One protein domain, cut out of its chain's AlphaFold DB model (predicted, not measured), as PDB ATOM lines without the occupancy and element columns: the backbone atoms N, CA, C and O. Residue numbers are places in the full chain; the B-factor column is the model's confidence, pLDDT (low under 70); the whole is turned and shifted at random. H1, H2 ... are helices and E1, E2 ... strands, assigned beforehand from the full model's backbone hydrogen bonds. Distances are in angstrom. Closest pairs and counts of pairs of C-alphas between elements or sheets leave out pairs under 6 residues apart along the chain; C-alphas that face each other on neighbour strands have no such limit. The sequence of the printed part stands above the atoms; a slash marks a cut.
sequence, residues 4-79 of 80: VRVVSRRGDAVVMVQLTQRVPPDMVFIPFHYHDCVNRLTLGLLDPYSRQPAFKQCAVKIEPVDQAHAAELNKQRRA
ATOM      1  N   VAL A   4      -7.333  -1.598 -10.856       94.69
ATOM      2  CA  VAL A   4      -8.661  -1.371 -10.277       94.69
ATOM      3  C   VAL A   4      -9.508  -0.571 -11.250       94.69
ATOM      4  O   VAL A   4      -8.990   0.201 -12.065       94.69
ATOM      5  N   ARG A   5     -10.825  -0.722 -11.137       94.94
ATOM      6  CA  ARG A   5     -11.779   0.140 -11.820       94.94
ATOM      7  C   ARG A   5     -12.190   1.263 -10.876       94.94
ATOM      8  O   ARG A   5     -12.673   1.025  -9.776       94.94
ATOM      9  N   VAL A   6     -11.995   2.498 -11.314       95.75
ATOM     10  CA  VAL A   6     -12.434   3.701 -10.609       95.75
ATOM     11  C   VAL A   6     -13.689   4.201 -11.296       95.75
ATOM     12  O   VAL A   6     -13.675   4.447 -12.500       95.75
ATOM     13  N   VAL A   7     -14.771   4.340 -10.539       95.88
ATOM     14  CA  VAL A   7     -16.091   4.720 -11.047       95.88
ATOM     15  C   VAL A   7     -16.494   6.057 -10.442       95.88
ATOM     16  O   VAL A   7     -16.412   6.249  -9.232       95.88
ATOM     17  N   SER A   8     -16.952   6.984 -11.274       95.38
ATOM     18  CA  SER A   8     -17.594   8.230 -10.861       95.38
ATOM     19  C   SER A   8     -18.990   8.322 -11.476       95.38
ATOM     20  O   SER A   8     -19.384   7.511 -12.313       95.38
ATOM     21  N   ARG A   9     -19.744   9.363 -11.113       92.44
ATOM     22  CA  ARG A   9     -21.040   9.655 -11.745       92.44
ATOM     23  C   ARG A   9     -20.938   9.877 -13.264       92.44
ATOM     24  O   ARG A   9     -21.928   9.697 -13.962       92.44
ATOM     25  N   ARG A  10     -19.782  10.323 -13.775       92.19
ATOM     26  CA  ARG A  10     -19.587  10.630 -15.203       92.19
ATOM     27  C   ARG A  10     -19.185   9.402 -16.020       92.19
ATOM     28  O   ARG A  10     -19.517   9.332 -17.199       92.19
ATOM     29  N   GLY A  11     -18.476   8.458 -15.415       92.81
ATOM     30  CA  GLY A  11     -17.972   7.279 -16.106       92.81
ATOM     31  C   GLY A  11     -16.934   6.543 -15.276       92.81
ATOM     32  O   GLY A  11     -16.839   6.732 -14.066       92.81
ATOM     33  N   ASP A  12     -16.142   5.707 -15.936       93.88
ATOM     34  CA  ASP A  12     -15.147   4.865 -15.283       93.88
ATOM     35  C   ASP A  12     -13.804   4.822 -16.023       93.88
ATOM     36  O   ASP A  12     -13.716   4.990 -17.247       93.88
ATOM     37  N   ALA A  13     -12.751   4.536 -15.261       93.25
ATOM     38  CA  ALA A  13     -11.384   4.370 -15.732       93.25
ATOM     39  C   ALA A  13     -10.736   3.155 -15.061       93.25
ATOM     40  O   ALA A  13     -10.960   2.896 -13.880       93.25
ATOM     41  N   VAL A  14      -9.912   2.423 -15.808       92.88
ATOM     42  CA  VAL A  14      -9.088   1.336 -15.272       92.88
ATOM     43  C   VAL A  14      -7.686   1.882 -15.033       92.88
ATOM     44  O   VAL A  14      -7.052   2.381 -15.961       92.88
ATOM     45  N   VAL A  15      -7.197   1.804 -13.796       92.44
ATOM     46  CA  VAL A  15      -5.890   2.354 -13.402       92.44
ATOM     47  C   VAL A  15      -5.091   1.336 -12.608       92.44
ATOM     48  O   VAL A  15      -5.659   0.529 -11.878       92.44
ATOM     49  N   MET A  16      -3.767   1.365 -12.746       91.94
ATOM     50  CA  MET A  16      -2.885   0.557 -11.908       91.94
ATOM     51  C   MET A  16      -2.683   1.254 -10.561       91.94
ATOM     52  O   MET A  16      -2.329   2.433 -10.516       91.94
ATOM     53  N   VAL A  17      -2.883   0.521  -9.468       93.62
ATOM     54  CA  VAL A  17      -2.725   1.040  -8.109       93.62
ATOM     55  C   VAL A  17      -1.264   1.024  -7.684       93.62
ATOM     56  O   VAL A  17      -0.543   0.033  -7.852       93.62
ATOM     57  N   GLN A  18      -0.863   2.122  -7.052       94.62
ATOM     58  CA  GLN A  18       0.366   2.235  -6.286       94.62
ATOM     59  C   GLN A  18       0.020   2.747  -4.886       94.62
ATOM     60  O   GLN A  18      -0.419   3.885  -4.726       94.62
ATOM     61  N   LEU A  19       0.220   1.902  -3.873       94.56
ATOM     62  CA  LEU A  19       0.011   2.283  -2.479       94.56
ATOM     63  C   LEU A  19       1.127   3.223  -2.017       94.56
ATOM     64  O   LEU A  19       2.303   3.014  -2.322       94.56
ATOM     65  N   THR A  20       0.752   4.282  -1.305       95.94
ATOM     66  CA  THR A  20       1.690   5.291  -0.815       95.94
ATOM     67  C   THR A  20       1.118   6.054   0.376       95.94
ATOM     68  O   THR A  20      -0.089   6.165   0.544       95.94
ATOM     69  N   GLN A  21       2.016   6.631   1.164       96.81
ATOM     70  CA  GLN A  21       1.757   7.415   2.365       96.81
ATOM     71  C   GLN A  21       1.779   8.918   2.048       96.81
ATOM     72  O   GLN A  21       1.641   9.751   2.935       96.81
ATOM     73  N   ARG A  22       1.978   9.277   0.769       97.44
ATOM     74  CA  ARG A  22       1.970  10.662   0.271       97.44
ATOM     75  C   ARG A  22       0.562  11.225   0.080       97.44
ATOM     76  O   ARG A  22       0.417  12.436  -0.040       97.44
ATOM     77  N   VAL A  23      -0.443  10.357  -0.010       96.19
ATOM     78  CA  VAL A  23      -1.844  10.734  -0.207       96.19
ATOM     79  C   VAL A  23      -2.588  10.501   1.113       96.19
ATOM     80  O   VAL A  23      -2.424   9.425   1.692       96.19
ATOM     81  N   PRO A  24      -3.357  11.484   1.616       96.19
ATOM     82  CA  PRO A  24      -4.140  11.318   2.836       96.19
ATOM     83  C   PRO A  24      -5.173  10.182   2.742       96.19
ATOM     84  O   PRO A  24      -5.579   9.817   1.634       96.19
ATOM     85  N   PRO A  25      -5.647   9.664   3.890       95.00
ATOM     86  CA  PRO A  25      -6.805   8.776   3.933       95.00
ATOM     87  C   PRO A  25      -8.005   9.365   3.179       95.00
ATOM     88  O   PRO A  25      -8.181  10.584   3.141       95.00
ATOM     89  N   ASP A  26      -8.805   8.494   2.564       93.88
ATOM     90  CA  ASP A  26      -9.996   8.837   1.768       93.88
ATOM     91  C   ASP A  26      -9.746   9.754   0.557       93.88
ATOM     92  O   ASP A  26     -10.677  10.307  -0.032       93.88
ATOM     93  N   MET A  27      -8.487   9.882   0.130       95.75
ATOM     94  CA  MET A  27      -8.106  10.594  -1.084       95.75
ATOM     95  C   MET A  27      -7.386   9.675  -2.065       95.75
ATOM     96  O   MET A  27      -6.704   8.720  -1.698       95.75
ATOM     97  N   VAL A  28      -7.509  10.003  -3.349       95.19
ATOM     98  CA  VAL A  28      -6.761   9.357  -4.427       95.19
ATOM     99  C   VAL A  28      -6.102  10.407  -5.302       95.19
ATOM    100  O   VAL A  28      -6.633  11.497  -5.510       95.19
ATOM    101  N   PHE A  29      -4.949  10.053  -5.853       95.25
ATOM    102  CA  PHE A  29      -4.268  10.850  -6.859       95.25
ATOM    103  C   PHE A  29      -4.166  10.043  -8.152       95.25
ATOM    104  O   PHE A  29      -3.642   8.930  -8.147       95.25
ATOM    105  N   ILE A  30      -4.654  10.611  -9.258       94.56
ATOM    106  CA  ILE A  30      -4.584   9.995 -10.587       94.56
ATOM    107  C   ILE A  30      -4.034  11.040 -11.571       94.56
ATOM    108  O   ILE A  30      -4.648  12.097 -11.736       94.56
ATOM    109  N   PRO A  31      -2.889  10.788 -12.229       93.19
ATOM    110  CA  PRO A  31      -2.333  11.711 -13.215       93.19
ATOM    111  C   PRO A  31      -3.145  11.705 -14.520       93.19
ATOM    112  O   PRO A  31      -3.703  10.683 -14.919       93.19
ATOM    113  N   PHE A  32      -3.148  12.832 -15.236       91.00
ATOM    114  CA  PHE A  32      -3.901  13.010 -16.488       91.00
ATOM    115  C   PHE A  32      -3.091  12.748 -17.768       91.00
ATOM    116  O   PHE A  32      -3.597  12.959 -18.864       91.00
ATOM    117  N   HIS A  33      -1.846  12.278 -17.654       91.06
ATOM    118  CA  HIS A  33      -0.970  12.036 -18.809       91.06
ATOM    119  C   HIS A  33      -1.405  10.846 -19.683       91.06
ATOM    120  O   HIS A  33      -0.927  10.699 -20.805       91.06
ATOM    121  N   TYR A  34      -2.271   9.970 -19.167       86.62
ATOM    122  CA  TYR A  34      -2.700   8.759 -19.861       86.62
ATOM    123  C   TYR A  34      -3.962   9.003 -20.689       86.62
ATOM    124  O   TYR A  34      -4.904   9.645 -20.216       86.62
ATOM    125  N   HIS A  35      -3.979   8.441 -21.902       82.94
ATOM    126  CA  HIS A  35      -5.105   8.532 -22.829       82.94
ATOM    127  C   HIS A  35      -6.417   8.119 -22.160       82.94
ATOM    128  O   HIS A  35      -6.485   7.054 -21.546       82.94
ATOM    129  N   ASP A  36      -7.426   8.981 -22.293       78.00
ATOM    130  CA  ASP A  36      -8.809   8.751 -21.872       78.00
ATOM    131  C   ASP A  36      -8.946   8.061 -20.496       78.00
ATOM    132  O   ASP A  36      -9.647   7.069 -20.317       78.00
ATOM    133  N   CYS A  37      -8.200   8.570 -19.509       87.44
ATOM    134  CA  CYS A  37      -8.137   8.014 -18.159       87.44
ATOM    135  C   CYS A  37      -8.922   8.889 -17.165       87.44
ATOM    136  O   CYS A  37     -10.152   8.860 -17.134       87.44
ATOM    137  N   VAL A  38      -8.238   9.715 -16.369       91.88
ATOM    138  CA  VAL A  38      -8.858  10.480 -15.270       91.88
ATOM    139  C   VAL A  38      -9.916  11.487 -15.739       91.88
ATOM    140  O   VAL A  38     -10.889  11.734 -15.031       91.88
ATOM    141  N   ASN A  39      -9.793  12.023 -16.957       90.75
ATOM    142  CA  ASN A  39     -10.742  13.003 -17.495       90.75
ATOM    143  C   ASN A  39     -12.140  12.417 -17.768       90.75
ATOM    144  O   ASN A  39     -13.109  13.170 -17.864       90.75
ATOM    145  N   ARG A  40     -12.270  11.083 -17.833       90.75
ATOM    146  CA  ARG A  40     -13.572  10.396 -17.875       90.75
ATOM    147  C   ARG A  40     -14.317  10.492 -16.548       90.75
ATOM    148  O   ARG A  40     -15.543  10.445 -16.524       90.75
ATOM    149  N   LEU A  41     -13.571  10.615 -15.449       92.81
ATOM    150  CA  LEU A  41     -14.112  10.647 -14.096       92.81
ATOM    151  C   LEU A  41     -14.553  12.058 -13.700       92.81
ATOM    152  O   LEU A  41     -15.578  12.212 -13.035       92.81
ATOM    153  N   THR A  42     -13.785  13.077 -14.095       89.38
ATOM    154  CA  THR A  42     -13.951  14.469 -13.645       89.38
ATOM    155  C   THR A  42     -15.251  15.082 -14.151       89.38
ATOM    156  O   THR A  42     -15.650  14.849 -15.282       89.38
ATOM    157  N   LEU A  43     -15.944  15.888 -13.348       86.12
ATOM    158  CA  LEU A  43     -17.181  16.543 -13.791       86.12
ATOM    159  C   LEU A  43     -16.876  17.710 -14.743       86.12
ATOM    160  O   LEU A  43     -15.899  18.428 -14.555       86.12
ATOM    161  N   GLY A  44     -17.750  17.943 -15.726       85.56
ATOM    162  CA  GLY A  44     -17.700  19.116 -16.613       85.56
ATOM    163  C   GLY A  44     -18.178  20.411 -15.946       85.56
ATOM    164  O   GLY A  44     -18.862  21.205 -16.582       85.56
ATOM    165  N   LEU A  45     -17.897  20.585 -14.651       88.00
ATOM    166  CA  LEU A  45     -18.259  21.783 -13.899       88.00
ATOM    167  C   LEU A  45     -17.192  22.856 -14.122       88.00
ATOM    168  O   LEU A  45     -16.003  22.578 -13.953       88.00
ATOM    169  N   LEU A  46     -17.632  24.066 -14.463       91.88
ATOM    170  CA  LEU A  46     -16.781  25.243 -14.587       91.88
ATOM    171  C   LEU A  46     -17.151  26.264 -13.512       91.88
ATOM    172  O   LEU A  46     -18.330  26.480 -13.237       91.88
ATOM    173  N   ASP A  47     -16.138  26.904 -12.937       92.31
ATOM    174  CA  ASP A  47     -16.322  28.072 -12.082       92.31
ATOM    175  C   ASP A  47     -17.031  29.203 -12.863       92.31
ATOM    176  O   ASP A  47     -16.608  29.519 -13.981       92.31
ATOM    177  N   PRO A  48     -18.095  29.825 -12.317       93.62
ATOM    178  CA  PRO A  48     -18.914  30.788 -13.054       93.62
ATOM    179  C   PRO A  48     -18.184  32.081 -13.444       93.62
ATOM    180  O   PRO A  48     -18.616  32.747 -14.381       93.62
ATOM    181  N   TYR A  49     -17.089  32.439 -12.768       95.38
ATOM    182  CA  TYR A  49     -16.371  33.692 -13.017       95.38
ATOM    183  C   TYR A  49     -15.154  33.491 -13.926       95.38
ATOM    184  O   TYR A  49     -14.973  34.194 -14.918       95.38
ATOM    185  N   SER A  50     -14.315  32.511 -13.599       95.31
ATOM    186  CA  SER A  50     -13.037  32.238 -14.265       95.31
ATOM    187  C   SER A  50     -13.130  31.181 -15.366       95.31
ATOM    188  O   SER A  50     -12.213  31.063 -16.181       95.31
ATOM    189  N   ARG A  51     -14.225  30.408 -15.404       93.19
ATOM    190  CA  ARG A  51     -14.421  29.238 -16.279       93.19
ATOM    191  C   ARG A  51     -13.387  28.127 -16.069       93.19
ATOM    192  O   ARG A  51     -13.137  27.335 -16.975       93.19
ATOM    193  N   GLN A  52     -12.777  28.053 -14.888       94.00
ATOM    194  CA  GLN A  52     -11.833  26.988 -14.555       94.00
ATOM    195  C   GLN A  52     -12.563  25.676 -14.216       94.00
ATOM    196  O   GLN A  52     -13.569  25.706 -13.505       94.00
ATOM    197  N   PRO A  53     -12.073  24.519 -14.689       90.31
ATOM    198  CA  PRO A  53     -12.666  23.220 -14.388       90.31
ATOM    199  C   PRO A  53     -12.290  22.696 -12.996       90.31
ATOM    200  O   PRO A  53     -11.157  22.841 -12.530       90.31
ATOM    201  N   ALA A  54     -13.220  21.987 -12.357       87.94
ATOM    202  CA  ALA A  54     -13.027  21.379 -11.039       87.94
ATOM    203  C   ALA A  54     -12.264  20.033 -11.097       87.94
ATOM    204  O   ALA A  54     -12.799  18.980 -10.759       87.94
ATOM    205  N   PHE A  55     -10.996  20.033 -11.522       90.00
ATOM    206  CA  PHE A  55     -10.222  18.784 -11.669       90.00
ATOM    207  C   PHE A  55      -9.715  18.172 -10.360       90.00
ATOM    208  O   PHE A  55      -9.440  16.975 -10.313       90.00
ATOM    209  N   LYS A  56      -9.587  18.967  -9.294       91.19
ATOM    210  CA  LYS A  56      -9.037  18.509  -8.006       91.19
ATOM    211  C   LYS A  56     -10.087  17.908  -7.068       91.19
ATOM    212  O   LYS A  56      -9.751  17.545  -5.947       91.19
ATOM    213  N   GLN A  57     -11.343  17.817  -7.504       89.75
ATOM    214  CA  GLN A  57     -12.443  17.313  -6.691       89.75
ATOM    215  C   GLN A  57     -13.372  16.440  -7.536       89.75
ATOM    216  O   GLN A  57     -14.049  16.914  -8.446       89.75
ATOM    217  N   CYS A  58     -13.424  15.150  -7.218       92.75
ATOM    218  CA  CYS A  58     -14.360  14.215  -7.824       92.75
ATOM    219  C   CYS A  58     -14.623  13.063  -6.852       92.75
ATOM    220  O   CYS A  58     -13.680  12.419  -6.398       92.75
ATOM    221  N   ALA A  59     -15.893  12.807  -6.537       94.56
ATOM    222  CA  ALA A  59     -16.271  11.628  -5.769       94.56
ATOM    223  C   ALA A  59     -16.152  10.385  -6.657       94.56
ATOM    224  O   ALA A  59     -16.719  10.340  -7.754       94.56
ATOM    225  N   VAL A  60     -15.421   9.385  -6.170       96.00
ATOM    226  CA  VAL A  60     -15.163   8.137  -6.887       96.00
ATOM    227  C   VAL A  60     -15.342   6.930  -5.973       96.00
ATOM    228  O   VAL A  60     -15.153   7.018  -4.762       96.00
ATOM    229  N   LYS A  61     -15.680   5.792  -6.572       97.00
ATOM    230  CA  LYS A  61     -15.696   4.468  -5.952       97.00
ATOM    231  C   LYS A  61     -14.596   3.621  -6.585       97.00
ATOM    232  O   LYS A  61     -14.451   3.626  -7.807       97.00
ATOM    233  N   ILE A  62     -13.839   2.899  -5.766       96.12
ATOM    234  CA  ILE A  62     -12.825   1.946  -6.230       96.12
ATOM    235  C   ILE A  62     -13.434   0.546  -6.190       96.12
ATOM    236  O   ILE A  62     -13.980   0.135  -5.167       96.12
ATOM    237  N   GLU A  63     -13.344  -0.173  -7.301       96.00
ATOM    238  CA  GLU A  63     -13.832  -1.540  -7.452       96.00
ATOM    239  C   GLU A  63     -12.685  -2.454  -7.920       96.00
ATOM    240  O   GLU A  63     -11.907  -2.061  -8.802       96.00
ATOM    241  N   PRO A  64     -12.554  -3.669  -7.355       94.69
ATOM    242  CA  PRO A  64     -11.605  -4.652  -7.865       94.69
ATOM    243  C   PRO A  64     -11.985  -5.068  -9.292       94.69
ATOM    244  O   PRO A  64     -13.163  -5.096  -9.652       94.69
ATOM    245  N   VAL A  65     -10.986  -5.404 -10.109       94.06
ATOM    246  CA  VAL A  65     -11.187  -5.895 -11.477       94.06
ATOM    247  C   VAL A  65     -10.189  -7.007 -11.788       94.06
ATOM    248  O   VAL A  65      -9.054  -6.993 -11.307       94.06
ATOM    249  N   ASP A  66     -10.617  -7.970 -12.600       93.62
ATOM    250  CA  ASP A  66      -9.726  -8.998 -13.127       93.62
ATOM    251  C   ASP A  66      -8.626  -8.375 -14.006       93.62
ATOM    252  O   ASP A  66      -8.883  -7.490 -14.828       93.62
ATOM    253  N   GLN A  67      -7.385  -8.837 -13.836       89.06
ATOM    254  CA  GLN A  67      -6.223  -8.238 -14.500       89.06
ATOM    255  C   GLN A  67      -6.229  -8.477 -16.016       89.06
ATOM    256  O   GLN A  67      -5.821  -7.590 -16.771       89.06
ATOM    257  N   ALA A  68      -6.705  -9.640 -16.476       89.31
ATOM    258  CA  ALA A  68      -6.792  -9.933 -17.905       89.31
ATOM    259  C   ALA A  68      -7.872  -9.061 -18.561       89.31
ATOM    260  O   ALA A  68      -7.622  -8.426 -19.589       89.31
ATOM    261  N   HIS A  69      -9.026  -8.934 -17.906       89.38
ATOM    262  CA  HIS A  69     -10.104  -8.061 -18.359       89.38
ATOM    263  C   HIS A  69      -9.695  -6.577 -18.390       89.38
ATOM    264  O   HIS A  69      -9.977  -5.858 -19.350       89.38
ATOM    265  N   ALA A  70      -8.967  -6.112 -17.371       87.62
ATOM    266  CA  ALA A  70      -8.425  -4.756 -17.311       87.62
ATOM    267  C   ALA A  70      -7.474  -4.446 -18.480       87.62
ATOM    268  O   ALA A  70      -7.524  -3.353 -19.056       87.62
ATOM    269  N   ALA A  71      -6.610  -5.398 -18.843       85.75
ATOM    270  CA  ALA A  71      -5.698  -5.256 -19.973       85.75
ATOM    271  C   ALA A  71      -6.457  -5.156 -21.306       85.75
ATOM    272  O   ALA A  71      -6.128  -4.305 -22.139       85.75
ATOM    273  N   GLU A  72      -7.495  -5.973 -21.488       88.06
ATOM    274  CA  GLU A  72      -8.341  -5.945 -22.681       88.06
ATOM    275  C   GLU A  72      -9.070  -4.602 -22.833       88.06
ATOM    276  O   GLU A  72      -8.951  -3.955 -23.878       88.06
ATOM    277  N   LEU A  73      -9.730  -4.122 -21.771       84.75
ATOM    278  CA  LEU A  73     -10.409  -2.820 -21.757       84.75
ATOM    279  C   LEU A  73      -9.458  -1.670 -22.110       84.75
ATOM    280  O   LEU A  73      -9.790  -0.804 -22.921       84.75
ATOM    281  N   ASN A  74      -8.258  -1.662 -21.527       83.00
ATOM    282  CA  ASN A  74      -7.259  -0.631 -21.803       83.00
ATOM    283  C   ASN A  74      -6.757  -0.671 -23.251       83.00
ATOM    284  O   ASN A  74      -6.485   0.383 -23.827       83.00
ATOM    285  N   LYS A  75      -6.640  -1.859 -23.858       84.69
ATOM    286  CA  LYS A  75      -6.266  -1.999 -25.273       84.69
ATOM    287  C   LYS A  75      -7.372  -1.477 -26.191       84.69
ATOM    288  O   LYS A  75      -7.075  -0.718 -27.109       84.69
ATOM    289  N   GLN A  76      -8.627  -1.831 -25.917       84.75
ATOM    290  CA  GLN A  76      -9.786  -1.378 -26.696       84.75
ATOM    291  C   GLN A  76      -9.932   0.153 -26.667       84.75
ATOM    292  O   GLN A  76     -10.129   0.772 -27.708       84.75
ATOM    293  N   ARG A  77      -9.752   0.781 -25.497       80.06
ATOM    294  CA  ARG A  77      -9.877   2.243 -25.313       80.06
ATOM    295  C   ARG A  77      -8.783   3.077 -25.994       80.06
ATOM    296  O   ARG A  77      -8.928   4.289 -26.083       80.06
ATOM    297  N   ARG A  78      -7.679   2.463 -26.432       78.94
ATOM    298  CA  ARG A  78      -6.589   3.138 -27.168       78.94
ATOM    299  C   ARG A  78      -6.746   3.065 -28.688       78.94
ATOM    300  O   ARG A  78      -5.960   3.682 -29.392       78.94
ATOM    301  N   ALA A  79      -7.669   2.239 -29.182       74.38
ATOM    302  CA  ALA A  79      -7.834   1.975 -30.612       74.38
ATOM    303  C   ALA A  79      -8.770   2.973 -31.326       74.38
ATOM    304  O   ALA A  79      -8.979   2.838 -32.528       74.38
TER     305      ALA A  79
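Overview. This is residues 4 to 79 of the 80 residues of the protein "Nitrate reductase" of Pseudomonadales bacterium (UniProt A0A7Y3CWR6). There is little regular structure: a small sheet of three strands has helix H1 over one face, and residues 20 to 26 and 47 to 52 stick out from a long stretch with no named element, residues 17 to 60. The printed part has 76 residues, 23 in named elements, in chain order E1, E2, E3, H1; the class is mixed and the sheet, E2, E1, E3, is antiparallel. It is only just compact, close to loose, with a radius of gyration of the C-alphas of 13.6 A and spans of 45 by 34 by 21 A.

Arrangement. Look first at inner strand E1, residues 4 to 7. It forms a hairpin with antiparallel E2, residues 12 to 16; N 6 and O 13, 2.8 A apart, are within hydrogen-bond range. Antiparallel E3, residues 61 to 64, has N 61 within range of O 7, at 2.8 A. H1, residues 67 to 76, is on the sheet at a height of 9.7 A, over E2 and E1, slantwise at 47 degrees to E1 on the local plane. The closest C-alphas of H1 and E2 are Ala 70 and Val 14, 6.5 A. In H1 every O i to N i+4 pair is within range.

Along the chain. Find C-alpha 4 at (-8.661, -1.371, -10.277), where E1 begins its 9.6 A; E2 runs 13.4 A, E3 10.2 A. H1 runs 14.4 A to C-alpha 76 at (-9.786, -1.378, -26.696).

Size, cuts and confidence. The two C-alphas farthest apart, Tyr 49 and Ala 68, are 44.9 A apart. The printed part has no cut, the link E2 to E3 is long, and no printed residue is under 70 in pLDDT.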